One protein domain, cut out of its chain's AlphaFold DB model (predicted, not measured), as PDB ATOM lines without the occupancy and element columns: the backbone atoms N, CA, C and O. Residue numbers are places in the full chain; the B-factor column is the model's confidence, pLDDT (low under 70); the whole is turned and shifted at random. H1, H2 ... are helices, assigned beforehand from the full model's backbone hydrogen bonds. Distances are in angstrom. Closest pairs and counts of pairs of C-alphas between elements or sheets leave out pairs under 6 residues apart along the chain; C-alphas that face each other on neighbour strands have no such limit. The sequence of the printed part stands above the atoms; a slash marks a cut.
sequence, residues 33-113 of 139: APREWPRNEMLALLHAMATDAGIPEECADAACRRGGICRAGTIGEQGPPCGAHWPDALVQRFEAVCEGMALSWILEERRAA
ATOM      1  N   ALA A  33     -14.771  48.962 -18.412       88.25
ATOM      2  CA  ALA A  33     -13.903  47.789 -18.534       88.25
ATOM      3  C   ALA A  33     -13.476  47.235 -17.154       88.25
ATOM      4  O   ALA A  33     -13.371  48.009 -16.198       88.25
ATOM      5  N   PRO A  34     -13.246  45.910 -17.032       89.75
ATOM      6  CA  PRO A  34     -12.807  45.310 -15.777       89.75
ATOM      7  C   PRO A  34     -11.573  46.012 -15.226       89.75
ATOM      8  O   PRO A  34     -10.612  46.263 -15.959       89.75
ATOM      9  N   ARG A  35     -11.603  46.333 -13.937       88.81
ATOM     10  CA  ARG A  35     -10.484  47.007 -13.279       88.81
ATOM     11  C   ARG A  35      -9.399  46.003 -12.927       88.81
ATOM     12  O   ARG A  35      -9.676  44.851 -12.604       88.81
ATOM     13  N   GLU A  36      -8.151  46.450 -12.933       93.94
ATOM     14  CA  GLU A  36      -7.053  45.645 -12.401       93.94
ATOM     15  C   GLU A  36      -7.176  45.521 -10.879       93.94
ATOM     16  O   GLU A  36      -7.651  46.439 -10.207       93.94
ATOM     17  N   TRP A  37      -6.763  44.377 -10.335       93.94
ATOM     18  CA  TRP A  37      -6.684  44.162  -8.890       93.94
ATOM     19  C   TRP A  37      -5.707  45.172  -8.259       93.94
ATOM     20  O   TRP A  37      -4.609  45.326  -8.802       93.94
ATOM     21  N   PRO A  38      -6.026  45.821  -7.117       94.62
ATOM     22  CA  PRO A  38      -5.277  46.968  -6.593       94.62
ATOM     23  C   PRO A  38      -3.981  46.563  -5.863       94.62
ATOM     24  O   PRO A  38      -3.679  47.008  -4.755       94.62
ATOM     25  N   ARG A  39      -3.203  45.652  -6.458       92.31
ATOM     26  CA  ARG A  39      -1.963  45.117  -5.882       92.31
ATOM     27  C   ARG A  39      -0.918  46.209  -5.688       92.31
ATOM     28  O   ARG A  39      -0.180  46.179  -4.706       92.31
ATOM     29  N   ASN A  40      -0.820  47.131  -6.643       92.12
ATOM     30  CA  ASN A  40       0.193  48.180  -6.627       92.12
ATOM     31  C   ASN A  40      -0.110  49.210  -5.536       92.12
ATOM     32  O   ASN A  40       0.799  49.645  -4.837       92.12
ATOM     33  N   GLU A  41      -1.383  49.531  -5.336       94.88
ATOM     34  CA  GLU A  41      -1.876  50.404  -4.277       94.88
ATOM     35  C   GLU A  41      -1.629  49.784  -2.901       94.88
ATOM     36  O   GLU A  41      -1.103  50.450  -2.010       94.88
ATOM     37  N   MET A  42      -1.926  48.490  -2.739       94.38
ATOM     38  CA  MET A  42      -1.629  47.766  -1.501       94.38
ATOM     39  C   MET A  42      -0.116  47.723  -1.212       94.38
ATOM     40  O   MET A  42       0.299  47.864  -0.064       94.38
ATOM     41  N   LEU A  43       0.728  47.562  -2.241       91.81
ATOM     42  CA  LEU A  43       2.189  47.580  -2.087       91.81
ATOM     43  C   LEU A  43       2.716  48.971  -1.729       91.81
ATOM     44  O   LEU A  43       3.581  49.094  -0.865       91.81
ATOM     45  N   ALA A  44       2.188  50.017  -2.361       92.56
ATOM     46  CA  ALA A  44       2.546  51.391  -2.037       92.56
ATOM     47  C   ALA A  44       2.170  51.730  -0.587       92.56
ATOM     48  O   ALA A  44       2.968  52.326   0.137       92.56
ATOM     49  N   LEU A  45       0.993  51.287  -0.135       92.94
ATOM     50  CA  LEU A  45       0.569  51.419   1.255       92.94
ATOM     51  C   LEU A  45       1.519  50.684   2.208       92.94
ATOM     52  O   LEU A  45       1.933  51.260   3.211       92.94
ATOM     53  N   LEU A  46       1.887  49.439   1.891       91.38
ATOM     54  CA  LEU A  46       2.854  48.663   2.670       91.38
ATOM     55  C   LEU A  46       4.177  49.430   2.821       91.38
ATOM     56  O   LEU A  46       4.713  49.521   3.926       91.38
ATOM     57  N   HIS A  47       4.703  49.992   1.727       91.25
ATOM     58  CA  HIS A  47       5.947  50.766   1.753       91.25
ATOM     59  C   HIS A  47       5.832  52.007   2.625       91.25
ATOM     60  O   HIS A  47       6.739  52.259   3.420       91.25
ATOM     61  N   ALA A  48       4.731  52.748   2.499       92.50
ATOM     62  CA  ALA A  48       4.476  53.943   3.291       92.50
ATOM     63  C   ALA A  48       4.378  53.606   4.785       92.50
ATOM     64  O   ALA A  48       5.137  54.144   5.582       92.50
ATOM     65  N   MET A  49       3.538  52.633   5.154       92.81
ATOM     66  CA  MET A  49       3.356  52.220   6.549       92.81
ATOM     67  C   MET A  49       4.647  51.695   7.179       92.81
ATOM     68  O   MET A  49       4.942  52.017   8.327       92.81
ATOM     69  N   ALA A  50       5.431  50.911   6.435       91.12
ATOM     70  CA  ALA A  50       6.725  50.433   6.907       91.12
ATOM     71  C   ALA A  50       7.693  51.593   7.155       91.12
ATOM     72  O   ALA A  50       8.362  51.628   8.184       91.12
ATOM     73  N   THR A  51       7.770  52.528   6.205       90.94
ATOM     74  CA  THR A  51       8.664  53.690   6.267       90.94
ATOM     75  C   THR A  51       8.304  54.598   7.439       90.94
ATOM     76  O   THR A  51       9.178  54.918   8.240       90.94
ATOM     77  N   ASP A  52       7.022  54.918   7.610       92.81
ATOM     78  CA  ASP A  52       6.529  55.752   8.714       92.81
ATOM     79  C   ASP A  52       6.772  55.115  10.090       92.81
ATOM     80  O   ASP A  52       6.972  55.817  11.079       92.81
ATOM     81  N   ALA A  53       6.772  53.782  10.159       91.12
ATOM     82  CA  ALA A  53       7.044  53.034  11.380       91.12
ATOM     83  C   ALA A  53       8.543  52.772  11.633       91.12
ATOM     84  O   ALA A  53       8.872  52.081  12.592       91.12
ATOM     85  N   GLY A  54       9.453  53.277  10.789       91.75
ATOM     86  CA  GLY A  54      10.902  53.084  10.954       91.75
ATOM     87  C   GLY A  54      11.404  51.670  10.635       91.75
ATOM     88  O   GLY A  54      12.585  51.370  10.795       91.75
ATOM     89  N   ILE A  55      10.546  50.795  10.101       90.81
ATOM     90  CA  ILE A  55      10.882  49.400   9.780       90.81
ATOM     91  C   ILE A  55      12.094  49.253   8.834       90.81
ATOM     92  O   ILE A  55      12.861  48.297   8.995       90.81
ATOM     93  N   PRO A  56      12.318  50.133   7.831       88.62
ATOM     94  CA  PRO A  56      13.472  50.016   6.947       88.62
ATOM     95  C   PRO A  56      14.815  50.034   7.673       88.62
ATOM     96  O   PRO A  56      15.738  49.407   7.164       88.62
ATOM     97  N   GLU A  57      14.924  50.703   8.824       89.19
ATOM     98  CA  GLU A  57      16.165  50.825   9.602       89.19
ATOM     99  C   GLU A  57      16.562  49.501  10.267       89.19
ATOM    100  O   GLU A  57      17.749  49.180  10.365       89.19
ATOM    101  N   GLU A  58      15.569  48.692  10.635       87.31
ATOM    102  CA  GLU A  58      15.760  47.385  11.267       87.31
ATOM    103  C   GLU A  58      15.750  46.224  10.262       87.31
ATOM    104  O   GLU A  58      16.162  45.109  10.577       87.31
ATOM    105  N   CYS A  59      15.318  46.475   9.025       87.44
ATOM    106  CA  CYS A  59      15.211  45.464   7.979       87.44
ATOM    107  C   CYS A  59      16.549  44.752   7.721       87.44
ATOM    108  O   CYS A  59      17.586  45.401   7.598       87.44
ATOM    109  N   ALA A  60      16.533  43.427   7.524       85.50
ATOM    110  CA  ALA A  60      17.718  42.638   7.162       85.50
ATOM    111  C   ALA A  60      18.320  43.020   5.790       85.50
ATOM    112  O   ALA A  60      19.529  42.871   5.576       85.50
ATOM    113  N   ASP A  61      17.522  43.585   4.884       86.00
ATOM    114  CA  ASP A  61      17.986  44.085   3.589       86.00
ATOM    115  C   ASP A  61      18.726  45.433   3.717       86.00
ATOM    116  O   ASP A  61      18.162  46.469   4.079       86.00
ATOM    117  N   ALA A  62      20.005  45.435   3.333       87.69
ATOM    118  CA  ALA A  62      20.856  46.622   3.324       87.69
ATOM    119  C   ALA A  62      20.373  47.724   2.363       87.69
ATOM    120  O   ALA A  62      20.739  48.889   2.534       87.69
ATOM    121  N   ALA A  63      19.602  47.392   1.327       87.94
ATOM    122  CA  ALA A  63      19.021  48.380   0.426       87.94
ATOM    123  C   ALA A  63      17.869  49.150   1.089       87.94
ATOM    124  O   ALA A  63      17.769  50.361   0.882       87.94
ATOM    125  N   CYS A  64      17.054  48.477   1.909       88.50
ATOM    126  CA  CYS A  64      16.016  49.118   2.716       88.50
ATOM    127  C   CYS A  64      16.647  50.055   3.755       88.50
ATOM    128  O   CYS A  64      16.321  51.241   3.773       88.50
ATOM    129  N   ARG A  65      17.641  49.565   4.514       90.62
ATOM    130  CA  ARG A  65      18.343  50.369   5.532       90.62
ATOM    131  C   ARG A  65      18.990  51.623   4.953       90.62
ATOM    132  O   ARG A  65      18.771  52.719   5.446       90.62
ATOM    133  N   ARG A  66      19.767  51.483   3.871       91.56
ATOM    134  CA  ARG A  66      20.451  52.628   3.236       91.56
ATOM    135  C   ARG A  66      19.490  53.634   2.611       91.56
ATOM    136  O   ARG A  66      19.833  54.805   2.517       91.56
ATOM    137  N   GLY A  67      18.346  53.166   2.119       88.44
ATOM    138  CA  GLY A  67      17.347  54.019   1.483       88.44
ATOM    139  C   GLY A  67      16.369  54.665   2.460       88.44
ATOM    140  O   GLY A  67      15.648  55.557   2.034       88.44
ATOM    141  N   GLY A  68      16.300  54.193   3.710       86.31
ATOM    142  CA  GLY A  68      15.277  54.602   4.677       86.31
ATOM    143  C   GLY A  68      13.845  54.280   4.234       86.31
ATOM    144  O   GLY A  68      12.903  54.820   4.789       86.31
ATOM    145  N   ILE A  69      13.668  53.437   3.210       88.38
ATOM    146  CA  ILE A  69      12.376  53.142   2.578       88.38
ATOM    147  C   ILE A  69      12.267  51.633   2.387       88.38
ATOM    148  O   ILE A  69      13.220  50.975   1.956       88.38
ATOM    149  N   CYS A  70      11.094  51.079   2.685       87.69
ATOM    150  CA  CYS A  70      10.822  49.660   2.481       87.69
ATOM    151  C   CYS A  70      10.746  49.332   0.983       87.69
ATOM    152  O   CYS A  70      10.077  50.024   0.223       87.69
ATOM    153  N   ARG A  71      11.419  48.257   0.557       85.81
ATOM    154  CA  ARG A  71      11.470  47.805  -0.847       85.81
ATOM    155  C   ARG A  71      10.778  46.459  -1.078       85.81
ATOM    156  O   ARG A  71      11.105  45.750  -2.027       85.81
ATOM    157  N   ALA A  72       9.856  46.070  -0.201       83.00
ATOM    158  CA  ALA A  72       9.164  44.786  -0.293       83.00
ATOM    159  C   ALA A  72       8.406  44.640  -1.629       83.00
ATOM    160  O   ALA A  72       7.558  45.461  -1.956       83.00
ATOM    161  N   GLY A  73       8.689  43.602  -2.420       81.50
ATOM    162  CA  GLY A  73       8.042  43.402  -3.731       81.50
ATOM    163  C   GLY A  73       6.725  42.614  -3.690       81.50
ATOM    164  O   GLY A  73       6.025  42.491  -4.705       81.50
ATOM    165  N   THR A  74       6.396  42.028  -2.539       76.75
ATOM    166  CA  THR A  74       5.303  41.065  -2.382       76.75
ATOM    167  C   THR A  74       4.518  41.307  -1.096       76.75
ATOM    168  O   THR A  74       5.062  41.726  -0.077       76.75
ATOM    169  N   ILE A  75       3.221  41.013  -1.169       69.25
ATOM    170  CA  ILE A  75       2.285  40.913  -0.047       69.25
ATOM    171  C   ILE A  75       1.915  39.426  -0.006       69.25
ATOM    172  O   ILE A  75       1.435  38.921  -1.023       69.25
ATOM    173  N   GLY A  76       2.214  38.687   1.064       63.09
ATOM    174  CA  GLY A  76       1.923  37.245   1.103       63.09
ATOM    175  C   GLY A  76       2.593  36.475   2.240       63.09
ATOM    176  O   GLY A  76       3.209  37.081   3.105       63.09
ATOM    177  N   GLU A  77       2.486  35.141   2.201       56.00
ATOM    178  CA  GLU A  77       2.857  34.197   3.282       56.00
ATOM    179  C   GLU A  77       4.295  34.325   3.796       56.00
ATOM    180  O   GLU A  77       4.554  34.111   4.974       56.00
ATOM    181  N   GLN A  78       5.239  34.677   2.921       60.41
ATOM    182  CA  GLN A  78       6.638  34.888   3.311       60.41
ATOM    183  C   GLN A  78       6.886  36.303   3.858       60.41
ATOM    184  O   GLN A  78       7.945  36.564   4.420       60.41
ATOM    185  N   GLY A  79       5.908  37.197   3.695       61.59
ATOM    186  CA  GLY A  79       5.962  38.598   4.076       61.59
ATOM    187  C   GLY A  79       7.106  39.366   3.408       61.59
ATOM    188  O   GLY A  79       7.887  38.831   2.616       61.59
ATOM    189  N   PRO A  80       7.242  40.657   3.724       69.19
ATOM    190  CA  PRO A  80       8.517  41.338   3.576       69.19
ATOM    191  C   PRO A  80       9.588  40.623   4.418       69.19
ATOM    192  O   PRO A  80       9.275  40.195   5.528       69.19
ATOM    193  N   PRO A  81      10.870  40.624   4.014       68.38
ATOM    194  CA  PRO A  81      11.962  40.191   4.890       68.38
ATOM    195  C   PRO A  81      12.005  40.946   6.230       68.38
ATOM    196  O   PRO A  81      12.518  40.429   7.215       68.38
ATOM    197  N   CYS A  82      11.456  42.167   6.281       76.88
ATOM    198  CA  CYS A  82      11.319  42.946   7.510       76.88
ATOM    199  C   CYS A  82      10.069  42.629   8.338       76.88
ATOM    200  O   CYS A  82       9.903  43.245   9.381       76.88
ATOM    201  N   GLY A  83       9.205  41.699   7.914       73.75
ATOM    202  CA  GLY A  83       7.937  41.379   8.582       73.75
ATOM    203  C   GLY A  83       8.087  41.068  10.074       73.75
ATOM    204  O   GLY A  83       7.236  41.456  10.860       73.75
ATOM    205  N   ALA A  84       9.213  40.474  10.482       79.94
ATOM    206  CA  ALA A  84       9.525  40.190  11.886       79.94
ATOM    207  C   ALA A  84       9.643  41.440  12.784       79.94
ATOM    208  O   ALA A  84       9.515  41.327  13.998       79.94
ATOM    209  N   HIS A  85       9.893  42.613  12.203       85.75
ATOM    210  CA  HIS A  85      10.008  43.884  12.925       85.75
ATOM    211  C   HIS A  85       8.677  44.633  13.013       85.75
ATOM    212  O   HIS A  85       8.604  45.685  13.643       85.75
ATOM    213  N   TRP A  86       7.619  44.132  12.368       87.94
ATOM    214  CA  TRP A  86       6.322  44.791  12.402       87.94
ATOM    215  C   TRP A  86       5.646  44.546  13.750       87.94
ATOM    216  O   TRP A  86       5.424  43.392  14.114       87.94
ATOM    217  N   PRO A  87       5.245  45.600  14.478       90.00
ATOM    218  CA  PRO A  87       4.388  45.433  15.642       90.00
ATOM    219  C   PRO A  87       3.036  44.842  15.226       90.00
ATOM    220  O   PRO A  87       2.470  45.268  14.217       90.00
ATOM    221  N   ASP A  88       2.459  43.955  16.041       91.06
ATOM    222  CA  ASP A  88       1.157  43.322  15.761       91.06
ATOM    223  C   ASP A  88       0.060  44.342  15.420       91.06
ATOM    224  O   ASP A  88      -0.730  44.148  14.499       91.06
ATOM    225  N   ALA A  89       0.039  45.482  16.116       93.38
ATOM    226  CA  ALA A  89      -0.917  46.557  15.856       93.38
ATOM    227  C   ALA A  89      -0.765  47.171  14.448       93.38
ATOM    228  O   ALA A  89      -1.751  47.602  13.847       93.38
ATOM    229  N   LEU A  90       0.462  47.223  13.918       91.38
ATOM    230  CA  LEU A  90       0.733  47.710  12.567       91.38
ATOM    231  C   LEU A  90       0.304  46.680  11.520       91.38
ATOM    232  O   LEU A  90      -0.285  47.067  10.511       91.38
ATOM    233  N   VAL A  91       0.542  45.390  11.788       90.19
ATOM    234  CA  VAL A  91       0.076  44.278  10.941       90.19
ATOM    235  C   VAL A  91      -1.447  44.298  10.835       90.19
ATOM    236  O   VAL A  91      -1.971  44.414   9.732       90.19
ATOM    237  N   GLN A  92      -2.154  44.322  11.967       92.50
ATOM    238  CA  GLN A  92      -3.621  44.378  12.001       92.50
ATOM    239  C   GLN A  92      -4.174  45.594  11.252       92.50
ATOM    240  O   GLN A  92      -5.167  45.502  10.531       92.50
ATOM    241  N   ARG A  93      -3.526  46.759  11.394       94.50
ATOM    242  CA  ARG A  93      -3.920  47.964  10.655       94.50
ATOM    243  C   ARG A  93      -3.717  47.790   9.152       94.50
ATOM    244  O   ARG A  93      -4.581  48.201   8.383       94.50
ATOM    245  N   PHE A  94      -2.592  47.219   8.733       91.56
ATOM    246  CA  PHE A  94      -2.307  46.977   7.322       91.56
ATOM    247  C   PHE A  94      -3.306  45.988   6.708       91.56
ATOM    248  O   PHE A  94      -3.853  46.265   5.641       91.56
ATOM    249  N   GLU A  95      -3.602  44.891   7.408       91.69
ATOM    250  CA  GLU A  95      -4.610  43.905   7.008       91.69
ATOM    251  C   GLU A  95      -5.988  44.551   6.848       91.69
ATOM    252  O   GLU A  95      -6.584  44.450   5.778       91.69
ATOM    253  N   ALA A  96      -6.445  45.319   7.842       95.75
ATOM    254  CA  ALA A  96      -7.739  45.999   7.788       95.75
ATOM    255  C   ALA A  96      -7.861  46.956   6.588       95.75
ATOM    256  O   ALA A  96      -8.909  47.031   5.940       95.75
ATOM    257  N   VAL A  97      -6.793  47.691   6.255       95.44
ATOM    258  CA  VAL A  97      -6.805  48.579   5.083       95.44
ATOM    259  C   VAL A  97      -6.778  47.773   3.780       95.44
ATOM    260  O   VAL A  97      -7.511  48.116   2.849       95.44
ATOM    261  N   CYS A  98      -6.004  46.688   3.704       93.50
ATOM    262  CA  CYS A  98      -5.996  45.801   2.538       93.50
ATOM    263  C   CYS A  98      -7.370  45.166   2.297       93.50
ATOM    264  O   CYS A  98      -7.854  45.161   1.165       93.50
ATOM    265  N   GLU A  99      -8.035  44.691   3.348       95.56
ATOM    266  CA  GLU A  99      -9.402  44.172   3.276       95.56
ATOM    267  C   GLU A  99     -10.388  45.242   2.795       95.56
ATOM    268  O   GLU A  99     -11.207  44.982   1.911       95.56
ATOM    269  N   GLY A 100     -10.273  46.473   3.302       97.44
ATOM    270  CA  GLY A 100     -11.087  47.604   2.852       97.44
ATOM    271  C   GLY A 100     -10.886  47.946   1.370       97.44
ATOM    272  O   GLY A 100     -11.861  48.198   0.653       97.44
ATOM    273  N   MET A 101      -9.639  47.911   0.884       96.75
ATOM    274  CA  MET A 101      -9.311  48.110  -0.535       96.75
ATOM    275  C   MET A 101      -9.869  46.982  -1.404       96.75
ATOM    276  O   MET A 101     -10.515  47.250  -2.418       96.75
ATOM    277  N   ALA A 102      -9.672  45.728  -0.990       95.81
ATOM    278  CA  ALA A 102     -10.202  44.551  -1.667       95.81
ATOM    279  C   ALA A 102     -11.731  44.612  -1.781       95.81
ATOM    280  O   ALA A 102     -12.286  44.444  -2.868       95.81
ATOM    281  N   LEU A 103     -12.421  44.912  -0.678       97.50
ATOM    282  CA  LEU A 103     -13.875  45.028  -0.656       97.50
ATOM    283  C   LEU A 103     -14.364  46.173  -1.551       97.50
ATOM    284  O   LEU A 103     -15.307  45.982  -2.319       97.50
ATOM    285  N   SER A 104     -13.713  47.338  -1.493       96.56
ATOM    286  CA  SER A 104     -14.058  48.479  -2.353       96.56
ATOM    287  C   SER A 104     -13.923  48.121  -3.829       96.56
ATOM    288  O   SER A 104     -14.859  48.349  -4.597       96.56
ATOM    289  N   TRP A 105     -12.817  47.474  -4.209       97.00
ATOM    290  CA  TRP A 105     -12.607  46.995  -5.571       97.00
ATOM    291  C   TRP A 105     -13.706  46.018  -6.009       97.00
ATOM    292  O   TRP A 105     -14.304  46.206  -7.065       97.00
ATOM    293  N   ILE A 106     -14.049  45.027  -5.173       96.69
ATOM    294  CA  ILE A 106     -15.105  44.044  -5.478       96.69
ATOM    295  C   ILE A 106     -16.449  44.745  -5.715       96.69
ATOM    296  O   ILE A 106     -17.180  44.405  -6.647       96.69
ATOM    297  N   LEU A 107     -16.805  45.711  -4.865       96.12
ATOM    298  CA  LEU A 107     -18.074  46.434  -4.965       96.12
ATOM    299  C   LEU A 107     -18.136  47.340  -6.198       96.12
ATOM    300  O   LEU A 107     -19.209  47.529  -6.774       96.12
ATOM    301  N   GLU A 108     -17.018  47.932  -6.597       94.75
ATOM    302  CA  GLU A 108     -16.929  48.726  -7.822       94.75
ATOM    303  C   GLU A 108     -16.971  47.848  -9.070       94.75
ATOM    304  O   GLU A 108     -17.739  48.146  -9.982       94.75
ATOM    305  N   GLU A 109     -16.252  46.725  -9.085       95.25
ATOM    306  CA  GLU A 109     -16.267  45.788 -10.209       95.25
ATOM    307  C   GLU A 109     -17.657  45.172 -10.406       95.25
ATOM    308  O   GLU A 109     -18.137  45.081 -11.531       95.25
ATOM    309  N   ARG A 110     -18.373  44.836  -9.322       94.56
ATOM    310  CA  ARG A 110     -19.775  44.386  -9.401       94.56
ATOM    311  C   ARG A 110     -20.694  45.434 -10.029       94.56
ATOM    312  O   ARG A 110     -21.556  45.088 -10.834       94.56
ATOM    313  N   ARG A 111     -20.519  46.710  -9.670       92.50
ATOM    314  CA  ARG A 111     -21.292  47.818 -10.254       92.50
ATOM    315  C   ARG A 111     -20.967  47.987 -11.737       92.50
ATOM    316  O   ARG A 111     -21.887  48.027 -12.548       92.50
ATOM    317  N   ALA A 112     -19.683  48.002 -12.092       91.50
ATOM    318  CA  ALA A 112     -19.231  48.092 -13.476       91.50
ATOM    319  C   ALA A 112     -19.730  46.908 -14.323       91.50
ATOM    320  O   ALA A 112     -20.227  47.114 -15.428       91.50
ATOM    321  N   ALA A 113     -19.688  45.685 -13.786       90.88
ATOM    322  CA  ALA A 113     -20.203  44.483 -14.438       90.88
ATOM    323  C   ALA A 113     -21.692  44.594 -14.766       90.88
ATOM    324  O   ALA A 113     -22.076  44.390 -15.916       90.88
TER     325      ALA A 113
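Overview. This is residues 33 to 113 of the 139 residues of an uncharacterized protein of Mesorhizobium sp. YR577 (UniProt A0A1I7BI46). Long helix H4 makes the length, with shorter H1 side by side with part of it; beyond H1's end, H2 and H3 form a small head, and a long loop leads back to H4. The 81 printed residues include four named helices, H1 to H4 in chain order, and no named strand: all helix. The whole is only just loose, close to compact, radius of gyration of the C-alphas 14.3 A, elongated, 45 by 24 by 21 A.

Arrangement. H4, residues 88 to 113, touches H1, residues 39 to 52, with residues 90 to 101 alone; the closest C-alphas, Met 42 and Cys 98, are 6.3 A apart. They run opposite ways at a shallow tilt of 24 degrees. H2, residues 55 to 58, touches H3, residues 62 to 67; the closest C-alphas, Glu 57 and Arg 65, are 4.6 A apart. Every O i to N i+4 pair is within hydrogen-bond range in H1, H3 and H4; H2 is too short for one.

Along the chain. H4 spans 37.0 A, ending at C-alpha 113 (-20.203, 44.483, -14.438). H1 spans 20.0 A from C-alpha 39 (-1.963, 45.117, -5.882).

Size, cuts and confidence. The printed part has no cut. H3 to H4 is a long link, 20 residues; residues 75 to 81 have pLDDT under 70.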